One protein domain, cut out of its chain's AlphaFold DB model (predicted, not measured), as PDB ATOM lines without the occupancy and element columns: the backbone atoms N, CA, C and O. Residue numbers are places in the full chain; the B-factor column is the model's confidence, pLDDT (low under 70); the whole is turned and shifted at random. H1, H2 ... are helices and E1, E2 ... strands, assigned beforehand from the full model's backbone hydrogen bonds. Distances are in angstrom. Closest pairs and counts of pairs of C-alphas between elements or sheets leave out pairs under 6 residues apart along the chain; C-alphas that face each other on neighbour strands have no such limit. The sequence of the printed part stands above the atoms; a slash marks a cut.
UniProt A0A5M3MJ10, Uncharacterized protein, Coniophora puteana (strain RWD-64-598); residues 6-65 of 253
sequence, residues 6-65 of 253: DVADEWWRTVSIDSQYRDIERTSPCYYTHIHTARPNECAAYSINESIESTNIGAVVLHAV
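This is residues 6 to 65 of the 253 residues of an uncharacterized protein of Coniophora puteana (strain RWD-64-598) (UniProt A0A5M3MJ10). The model has little regular structure: a small two-stranded hairpin, E1 and E2, with one helix, H1, on the E1 side, and a long unnamed loop, residues 35 to 65, which swings away and folds back until residues 63 to 64 pair parallel with 33 to 34 of E2. The 60 printed residues hold H1, E1, E2 in that order, an antiparallel sheet and a mixed class, with 21 residues in named elements. It is compact, radius of gyration of the C-alphas 11.5 A, spanning 32 by 24 by 20 A.

E1, residues 24 to 28, and E2, residues 31 to 34, form an antiparallel hairpin at 153 degrees; N 25 and O 33 are 2.8 A apart, within hydrogen-bond range. The closest C-alphas of H1, residues 6 to 17, and E1 are those of Ser 16 and Ile 24, 7.5 A. H1 and E2 are apart. In H1 every O i to N i+4 pair is within hydrogen-bond range.

E1 measures 12.3 A, E2 10.5 A, ending at C-alpha 34 (72.164, 38.566, 22.911). H1 measures 17.0 A from C-alpha 6 (76.105, 35.722, 43.469).

The C-alphas of Asp 6 and Arg 39 are farthest apart, 33.9 A. The printed part has no cut. Residues 36 to 65 have pLDDT under 70.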
ATOM      1  N   ASP A   6      77.413  35.389  42.898       87.44
ATOM      2  CA  ASP A   6      76.105  35.722  43.469       87.44
ATOM      3  C   ASP A   6      75.539  37.002  42.832       87.44
ATOM      4  O   ASP A   6      74.396  37.022  42.393       87.44
ATOM      5  N   VAL A   7      76.380  38.026  42.641       87.25
ATOM      6  CA  VAL A   7      76.002  39.268  41.943       87.25
ATOM      7  C   VAL A   7      75.674  39.014  40.466       87.25
ATOM      8  O   VAL A   7      74.802  39.675  39.904       87.25
ATOM      9  N   ALA A   8      76.366  38.077  39.810       88.62
ATOM     10  CA  ALA A   8      76.085  37.719  38.418       88.62
ATOM     11  C   ALA A   8      74.742  36.974  38.276       88.62
ATOM     12  O   ALA A   8      73.985  37.228  37.336       88.62
ATOM     13  N   ASP A   9      74.438  36.081  39.220       91.38
ATOM     14  CA  ASP A   9      73.173  35.351  39.299       91.38
ATOM     15  C   ASP A   9      72.005  36.299  39.622       91.38
ATOM     16  O   ASP A   9      70.989  36.252  38.927       91.38
ATOM     17  N   GLU A  10      72.170  37.218  40.580       90.50
ATOM     18  CA  GLU A  10      71.203  38.283  40.896       90.50
ATOM     19  C   GLU A  10      70.937  39.194  39.697       90.50
ATOM     20  O   GLU A  10      69.786  39.409  39.319       90.50
ATOM     21  N   TRP A  11      71.993  39.677  39.037       89.62
ATOM     22  CA  TRP A  11      71.845  40.490  37.833       89.62
ATOM     23  C   TRP A  11      71.077  39.745  36.743       89.62
ATOM     24  O   TRP A  11      70.131  40.281  36.162       89.62
ATOM     25  N   TRP A  12      71.458  38.493  36.475       91.62
ATOM     26  CA  TRP A  12      70.779  37.679  35.476       91.62
ATOM     27  C   TRP A  12      69.311  37.473  35.835       91.62
ATOM     28  O   TRP A  12      68.450  37.532  34.958       91.62
ATOM     29  N   ARG A  13      69.013  37.274  37.121       91.25
ATOM     30  CA  ARG A  13      67.648  37.135  37.617       91.25
ATOM     31  C   ARG A  13      66.794  38.325  37.215       91.25
ATOM     32  O   ARG A  13      65.758  38.116  36.587       91.25
ATOM     33  N   THR A  14      67.260  39.533  37.512       90.19
ATOM     34  CA  THR A  14      66.579  40.786  37.179       90.19
ATOM     35  C   THR A  14      66.420  40.962  35.672       90.19
ATOM     36  O   THR A  14      65.324  41.238  35.194       90.19
ATOM     37  N   VAL A  15      67.488  40.734  34.906       89.31
ATOM     38  CA  VAL A  15      67.481  40.869  33.442       89.31
ATOM     39  C   VAL A  15      66.504  39.891  32.792       89.31
ATOM     40  O   VAL A  15      65.733  40.267  31.916       89.31
ATOM     41  N   SER A  16      66.498  38.637  33.241       91.44
ATOM     42  CA  SER A  16      65.719  37.562  32.624       91.44
ATOM     43  C   SER A  16      64.203  37.713  32.785       91.44
ATOM     44  O   SER A  16      63.449  37.120  32.012       91.44
ATOM     45  N   ILE A  17      63.743  38.491  33.771       91.38
ATOM     46  CA  ILE A  17      62.317  38.748  34.023       91.38
ATOM     47  C   ILE A  17      61.842  40.089  33.455       91.38
ATOM     48  O   ILE A  17      60.645  40.367  33.478       91.38
ATOM     49  N   ASP A  18      62.752  40.918  32.949       88.44
ATOM     50  CA  ASP A  18      62.417  42.213  32.379       88.44
ATOM     51  C   ASP A  18      62.261  42.111  30.858       88.44
ATOM     52  O   ASP A  18      63.125  41.661  30.101       88.44
ATOM     53  N   SER A  19      61.100  42.567  30.402       87.25
ATOM     54  CA  SER A  19      60.721  42.618  29.002       87.25
ATOM     55  C   SER A  19      61.667  43.408  28.091       87.25
ATOM     56  O   SER A  19      61.643  43.168  26.883       87.25
ATOM     57  N   GLN A  20      62.461  44.334  28.633       84.75
ATOM     58  CA  GLN A  20      63.440  45.119  27.886       84.75
ATOM     59  C   GLN A  20      64.648  44.279  27.444       84.75
ATOM     60  O   GLN A  20      65.298  44.610  26.452       84.75
ATOM     61  N   TYR A  21      64.932  43.175  28.139       85.56
ATOM     62  CA  TYR A  21      66.124  42.356  27.916       85.56
ATOM     63  C   TYR A  21      65.805  40.931  27.447       85.56
ATOM     64  O   TYR A  21      66.622  40.027  27.606       85.56
ATOM     65  N   ARG A  22      64.634  40.720  26.831       85.25
ATOM     66  CA  ARG A  22      64.197  39.399  26.325       85.25
ATOM     67  C   ARG A  22      65.181  38.766  25.342       85.25
ATOM     68  O   ARG A  22      65.234  37.546  25.246       85.25
ATOM     69  N   ASP A  23      65.938  39.598  24.635       84.00
ATOM     70  CA  ASP A  23      66.909  39.161  23.637       84.00
ATOM     71  C   ASP A  23      68.237  38.708  24.258       84.00
ATOM     72  O   ASP A  23      69.090  38.191  23.539       84.00
ATOM     73  N   ILE A  24      68.443  38.896  25.570       85.94
ATOM     74  CA  ILE A  24      69.634  38.419  26.278       85.94
ATOM     75  C   ILE A  24      69.430  36.958  26.701       85.94
ATOM     76  O   ILE A  24      68.408  36.572  27.273       85.94
ATOM     77  N   GLU A  25      70.449  36.143  26.454       87.94
ATOM     78  CA  GLU A  25      70.514  34.725  26.795       87.94
ATOM     79  C   GLU A  25      71.756  34.452  27.654       87.94
ATOM     80  O   GLU A  25      72.843  34.959  27.385       87.94
ATOM     81  N   ARG A  26      71.616  33.630  28.694       89.38
ATOM     82  CA  ARG A  26      72.734  33.136  29.506       89.38
ATOM     83  C   ARG A  26      73.159  31.785  28.955       89.38
ATOM     84  O   ARG A  26      72.387  30.836  29.021       89.38
ATOM     85  N   THR A  27      74.388  31.681  28.457       85.69
ATOM     86  CA  THR A  27      74.907  30.402  27.943       85.69
ATOM     87  C   THR A  27      75.739  29.650  28.980       85.69
ATOM     88  O   THR A  27      75.979  28.457  28.828       85.69
ATOM     89  N   SER A  28      76.261  30.351  29.990       86.31
ATOM     90  CA  SER A  28      76.986  29.774  31.126       86.31
ATOM     91  C   SER A  28      76.972  30.757  32.303       86.31
ATOM     92  O   SER A  28      76.670  31.933  32.077       86.31
ATOM     93  N   PRO A  29      77.346  30.340  33.524       86.44
ATOM     94  CA  PRO A  29      77.313  31.213  34.696       86.44
ATOM     95  C   PRO A  29      78.054  32.550  34.534       86.44
ATOM     96  O   PRO A  29      77.625  33.555  35.087       86.44
ATOM     97  N   CYS A  30      79.116  32.600  33.723       82.00
ATOM     98  CA  CYS A  30      79.867  33.835  33.480       82.00
ATOM     99  C   CYS A  30      79.757  34.355  32.039       82.00
ATOM    100  O   CYS A  30      80.578  35.185  31.638       82.00
ATOM    101  N   TYR A  31      78.827  33.847  31.223       83.56
ATOM    102  CA  TYR A  31      78.723  34.257  29.822       83.56
ATOM    103  C   TYR A  31      77.284  34.449  29.370       83.56
ATOM    104  O   TYR A  31      76.435  33.563  29.493       83.56
ATOM    105  N   TYR A  32      77.069  35.613  28.770       85.38
ATOM    106  CA  TYR A  32      75.779  36.087  28.315       85.38
ATOM    107  C   TYR A  32      75.912  36.558  26.871       85.38
ATOM    108  O   TYR A  32      76.858  37.263  26.504       85.38
ATOM    109  N   THR A  33      74.963  36.149  26.051       83.50
ATOM    110  CA  THR A  33      74.822  36.533  24.652       83.50
ATOM    111  C   THR A  33      73.566  37.356  24.476       83.50
ATOM    112  O   THR A  33      72.718  37.420  25.360       83.50
ATOM    113  N   HIS A  34      73.434  37.994  23.322       80.44
ATOM    114  CA  HIS A  34      72.164  38.566  22.911       80.44
ATOM    115  C   HIS A  34      71.874  38.171  21.467       80.44
ATOM    116  O   HIS A  34      72.774  38.166  20.622       80.44
ATOM    117  N   ILE A  35      70.622  37.821  21.193       71.00
ATOM    118  CA  ILE A  35      70.141  37.508  19.853       71.00
ATOM    119  C   ILE A  35      69.569  38.800  19.278       71.00
ATOM    120  O   ILE A  35      68.390  39.106  19.421       71.00
ATOM    121  N   HIS A  36      70.423  39.592  18.632       67.31
ATOM    122  CA  HIS A  36      69.962  40.806  17.970       67.31
ATOM    123  C   HIS A  36      69.231  40.437  16.672       67.31
ATOM    124  O   HIS A  36      69.852  40.028  15.690       67.31
ATOM    125  N   THR A  37      67.905  40.582  16.650       62.22
ATOM    126  CA  THR A  37      67.100  40.394  15.426       62.22
ATOM    127  C   THR A  37      67.017  41.663  14.571       62.22
ATOM    128  O   THR A  37      66.664  41.601  13.392       62.22
ATOM    129  N   ALA A  38      67.379  42.823  15.130       55.31
ATOM    130  CA  ALA A  38      67.418  44.094  14.413       55.31
ATOM    131  C   ALA A  38      68.745  44.304  13.654       55.31
ATOM    132  O   ALA A  38      69.738  43.609  13.864       55.31
ATOM    133  N   ARG A  39      68.713  45.239  12.698       55.50
ATOM    134  CA  ARG A  39      69.686  45.414  11.606       55.50
ATOM    135  C   ARG A  39      71.152  45.423  12.095       55.50
ATOM    136  O   ARG A  39      71.440  46.049  13.108       55.50
ATOM    137  N   PRO A  40      72.100  44.844  11.327       54.66
ATOM    138  CA  PRO A  40      73.498  44.590  11.727       54.66
ATOM    139  C   PRO A  40      74.361  45.817  12.086       54.66
ATOM    140  O   PRO A  40      75.539  45.657  12.393       54.66
ATOM    141  N   ASN A  41      73.804  47.029  12.060       54.03
ATOM    142  CA  ASN A  41      74.536  48.275  12.289       54.03
ATOM    143  C   ASN A  41      74.201  48.930  13.638       54.03
ATOM    144  O   ASN A  41      74.801  49.947  13.979       54.03
ATOM    145  N   GLU A  42      73.264  48.372  14.404       51.56
ATOM    146  CA  GLU A  42      72.911  48.863  15.734       51.56
ATOM    147  C   GLU A  42      73.556  47.940  16.772       51.56
ATOM    148  O   GLU A  42      73.013  46.908  17.146       51.56
ATOM    149  N   CYS A  43      74.767  48.282  17.218       48.97
ATOM    150  CA  CYS A  43      75.276  47.721  18.465       48.97
ATOM    151  C   CYS A  43      74.435  48.314  19.596       48.97
ATOM    152  O   CYS A  43      74.671  49.453  20.006       48.97
ATOM    153  N   ALA A  44      73.448  47.563  20.081       54.34
ATOM    154  CA  ALA A  44      72.738  47.920  21.297       54.34
ATOM    155  C   ALA A  44      73.723  47.848  22.476       54.34
ATOM    156  O   ALA A  44      74.024  46.783  23.013       54.34
ATOM    157  N   ALA A  45      74.275  48.998  22.859       54.22
ATOM    158  CA  ALA A  45      74.950  49.138  24.135       54.22
ATOM    159  C   ALA A  45      73.865  49.230  25.214       54.22
ATOM    160  O   ALA A  45      73.260  50.283  25.411       54.22
ATOM    161  N   TYR A  46      73.591  48.119  25.894       57.66
ATOM    162  CA  TYR A  46      72.727  48.135  27.067       57.66
ATOM    163  C   TYR A  46      73.485  48.820  28.208       57.66
ATOM    164  O   TYR A  46      74.384  48.236  28.815       57.66
ATOM    165  N   SER A  47      73.157  50.082  28.482       54.12
ATOM    166  CA  SER A  47      73.610  50.759  29.697       54.12
ATOM    167  C   SER A  47      72.718  50.310  30.851       54.12
ATOM    168  O   SER A  47      71.678  50.905  31.115       54.12
ATOM    169  N   ILE A  48      73.108  49.235  31.534       56.31
ATOM    170  CA  ILE A  48      72.387  48.690  32.701       56.31
ATOM    171  C   ILE A  48      72.823  49.425  33.985       56.31
ATOM    172  O   ILE A  48      72.885  48.851  35.064       56.31
ATOM    173  N   ASN A  49      73.197  50.702  33.867       49.31
ATOM    174  CA  ASN A  49      73.759  51.471  34.978       49.31
ATOM    175  C   ASN A  49      72.696  52.184  35.825       49.31
ATOM    176  O   ASN A  49      73.019  52.613  36.926       49.31
ATOM    177  N   GLU A  50      71.458  52.339  35.341       47.94
ATOM    178  CA  GLU A  50      70.474  53.211  36.010       47.94
ATOM    179  C   GLU A  50      69.348  52.469  36.744       47.94
ATOM    180  O   GLU A  50      68.731  53.049  37.630       47.94
ATOM    181  N   SER A  51      69.077  51.200  36.418       46.81
ATOM    182  CA  SER A  51      67.888  50.489  36.927       46.81
ATOM    183  C   SER A  51      68.175  49.441  38.000       46.81
ATOM    184  O   SER A  51      67.259  49.071  38.732       46.81
ATOM    185  N   ILE A  52      69.405  48.938  38.099       53.56
ATOM    186  CA  ILE A  52      69.769  47.975  39.135       53.56
ATOM    187  C   ILE A  52      70.623  48.755  40.122       53.56
ATOM    188  O   ILE A  52      71.796  49.005  39.861       53.56
ATOM    189  N   GLU A  53      70.032  49.170  41.244       50.31
ATOM    190  CA  GLU A  53      70.676  49.948  42.323       50.31
ATOM    191  C   GLU A  53      71.916  49.266  42.942       50.31
ATOM    192  O   GLU A  53      72.522  49.760  43.895       50.31
ATOM    193  N   SER A  54      72.347  48.124  42.408       51.81
ATOM    194  CA  SER A  54      73.562  47.454  42.819       51.81
ATOM    195  C   SER A  54      74.782  48.241  42.338       51.81
ATOM    196  O   SER A  54      75.294  48.063  41.232       51.81
ATOM    197  N   THR A  55      75.349  49.016  43.250       52.75
ATOM    198  CA  THR A  55      76.715  49.569  43.224       52.75
ATOM    199  C   THR A  55      77.833  48.533  42.964       52.75
ATOM    200  O   THR A  55      79.012  48.880  42.958       52.75
ATOM    201  N   ASN A  56      77.493  47.260  42.726       57.00
ATOM    202  CA  ASN A  56      78.399  46.120  42.603       57.00
ATOM    203  C   ASN A  56      78.501  45.531  41.182       57.00
ATOM    204  O   ASN A  56      79.249  44.567  40.984       57.00
ATOM    205  N   ILE A  57      77.790  46.082  40.193       60.03
ATOM    206  CA  ILE A  57      77.863  45.618  38.801       60.03
ATOM    207  C   ILE A  57      78.803  46.533  38.015       60.03
ATOM    208  O   ILE A  57      78.515  47.699  37.771       60.03
ATOM    209  N   GLY A  58      79.969  46.007  37.629       58.41
ATOM    210  CA  GLY A  58      80.831  46.674  36.648       58.41
ATOM    211  C   GLY A  58      80.262  46.566  35.224       58.41
ATOM    212  O   GLY A  58      79.200  46.000  35.008       58.41
ATOM    213  N   ALA A  59      81.008  47.010  34.208       56.53
ATOM    214  CA  ALA A  59      80.571  46.857  32.815       56.53
ATOM    215  C   ALA A  59      80.359  45.372  32.433       56.53
ATOM    216  O   ALA A  59      81.257  44.538  32.638       56.53
ATOM    217  N   VAL A  60      79.190  45.052  31.868       62.16
ATOM    218  CA  VAL A  60      78.886  43.761  31.234       62.16
ATOM    219  C   VAL A  60      79.184  43.895  29.745       62.16
ATOM    220  O   VAL A  60      78.599  44.730  29.061       62.16
ATOM    221  N   VAL A  61      80.124  43.097  29.236       62.25
ATOM    222  CA  VAL A  61      80.434  43.062  27.802       62.25
ATOM    223  C   VAL A  61      79.628  41.930  27.184       62.25
ATOM    224  O   VAL A  61      79.903  40.761  27.443       62.25
ATOM    225  N   LEU A  62      78.629  42.283  26.378       65.81
ATOM    226  CA  LEU A  62      77.852  41.322  25.604       65.81
ATOM    227  C   LEU A  62      78.492  41.171  24.225       65.81
ATOM    228  O   LEU A  62      78.650  42.146  23.489       65.81
ATOM    229  N   HIS A  63      78.858  39.948  23.858       62.03
ATOM    230  CA  HIS A  63      79.347  39.668  22.512       62.03
ATOM    231  C   HIS A  63      78.160  39.539  21.550       62.03
ATOM    232  O   HIS A  63      77.308  38.669  21.723       62.03
ATOM    233  N   ALA A  64      78.111  40.404  20.531       59.47
ATOM    234  CA  ALA A  64      77.145  40.295  19.442       59.47
ATOM    235  C   ALA A  64      77.554  39.166  18.490       59.47
ATOM    236  O   ALA A  64      78.661  39.169  17.945       59.47
ATOM    237  N   VAL A  65      76.656  38.208  18.264       59.94
ATOM    238  CA  VAL A  65      76.838  37.160  17.254       59.94
ATOM    239  C   VAL A  65      76.133  37.621  15.978       59.94
ATOM    240  O   VAL A  65      74.918  37.522  15.852       59.94
TER     241      VAL A  65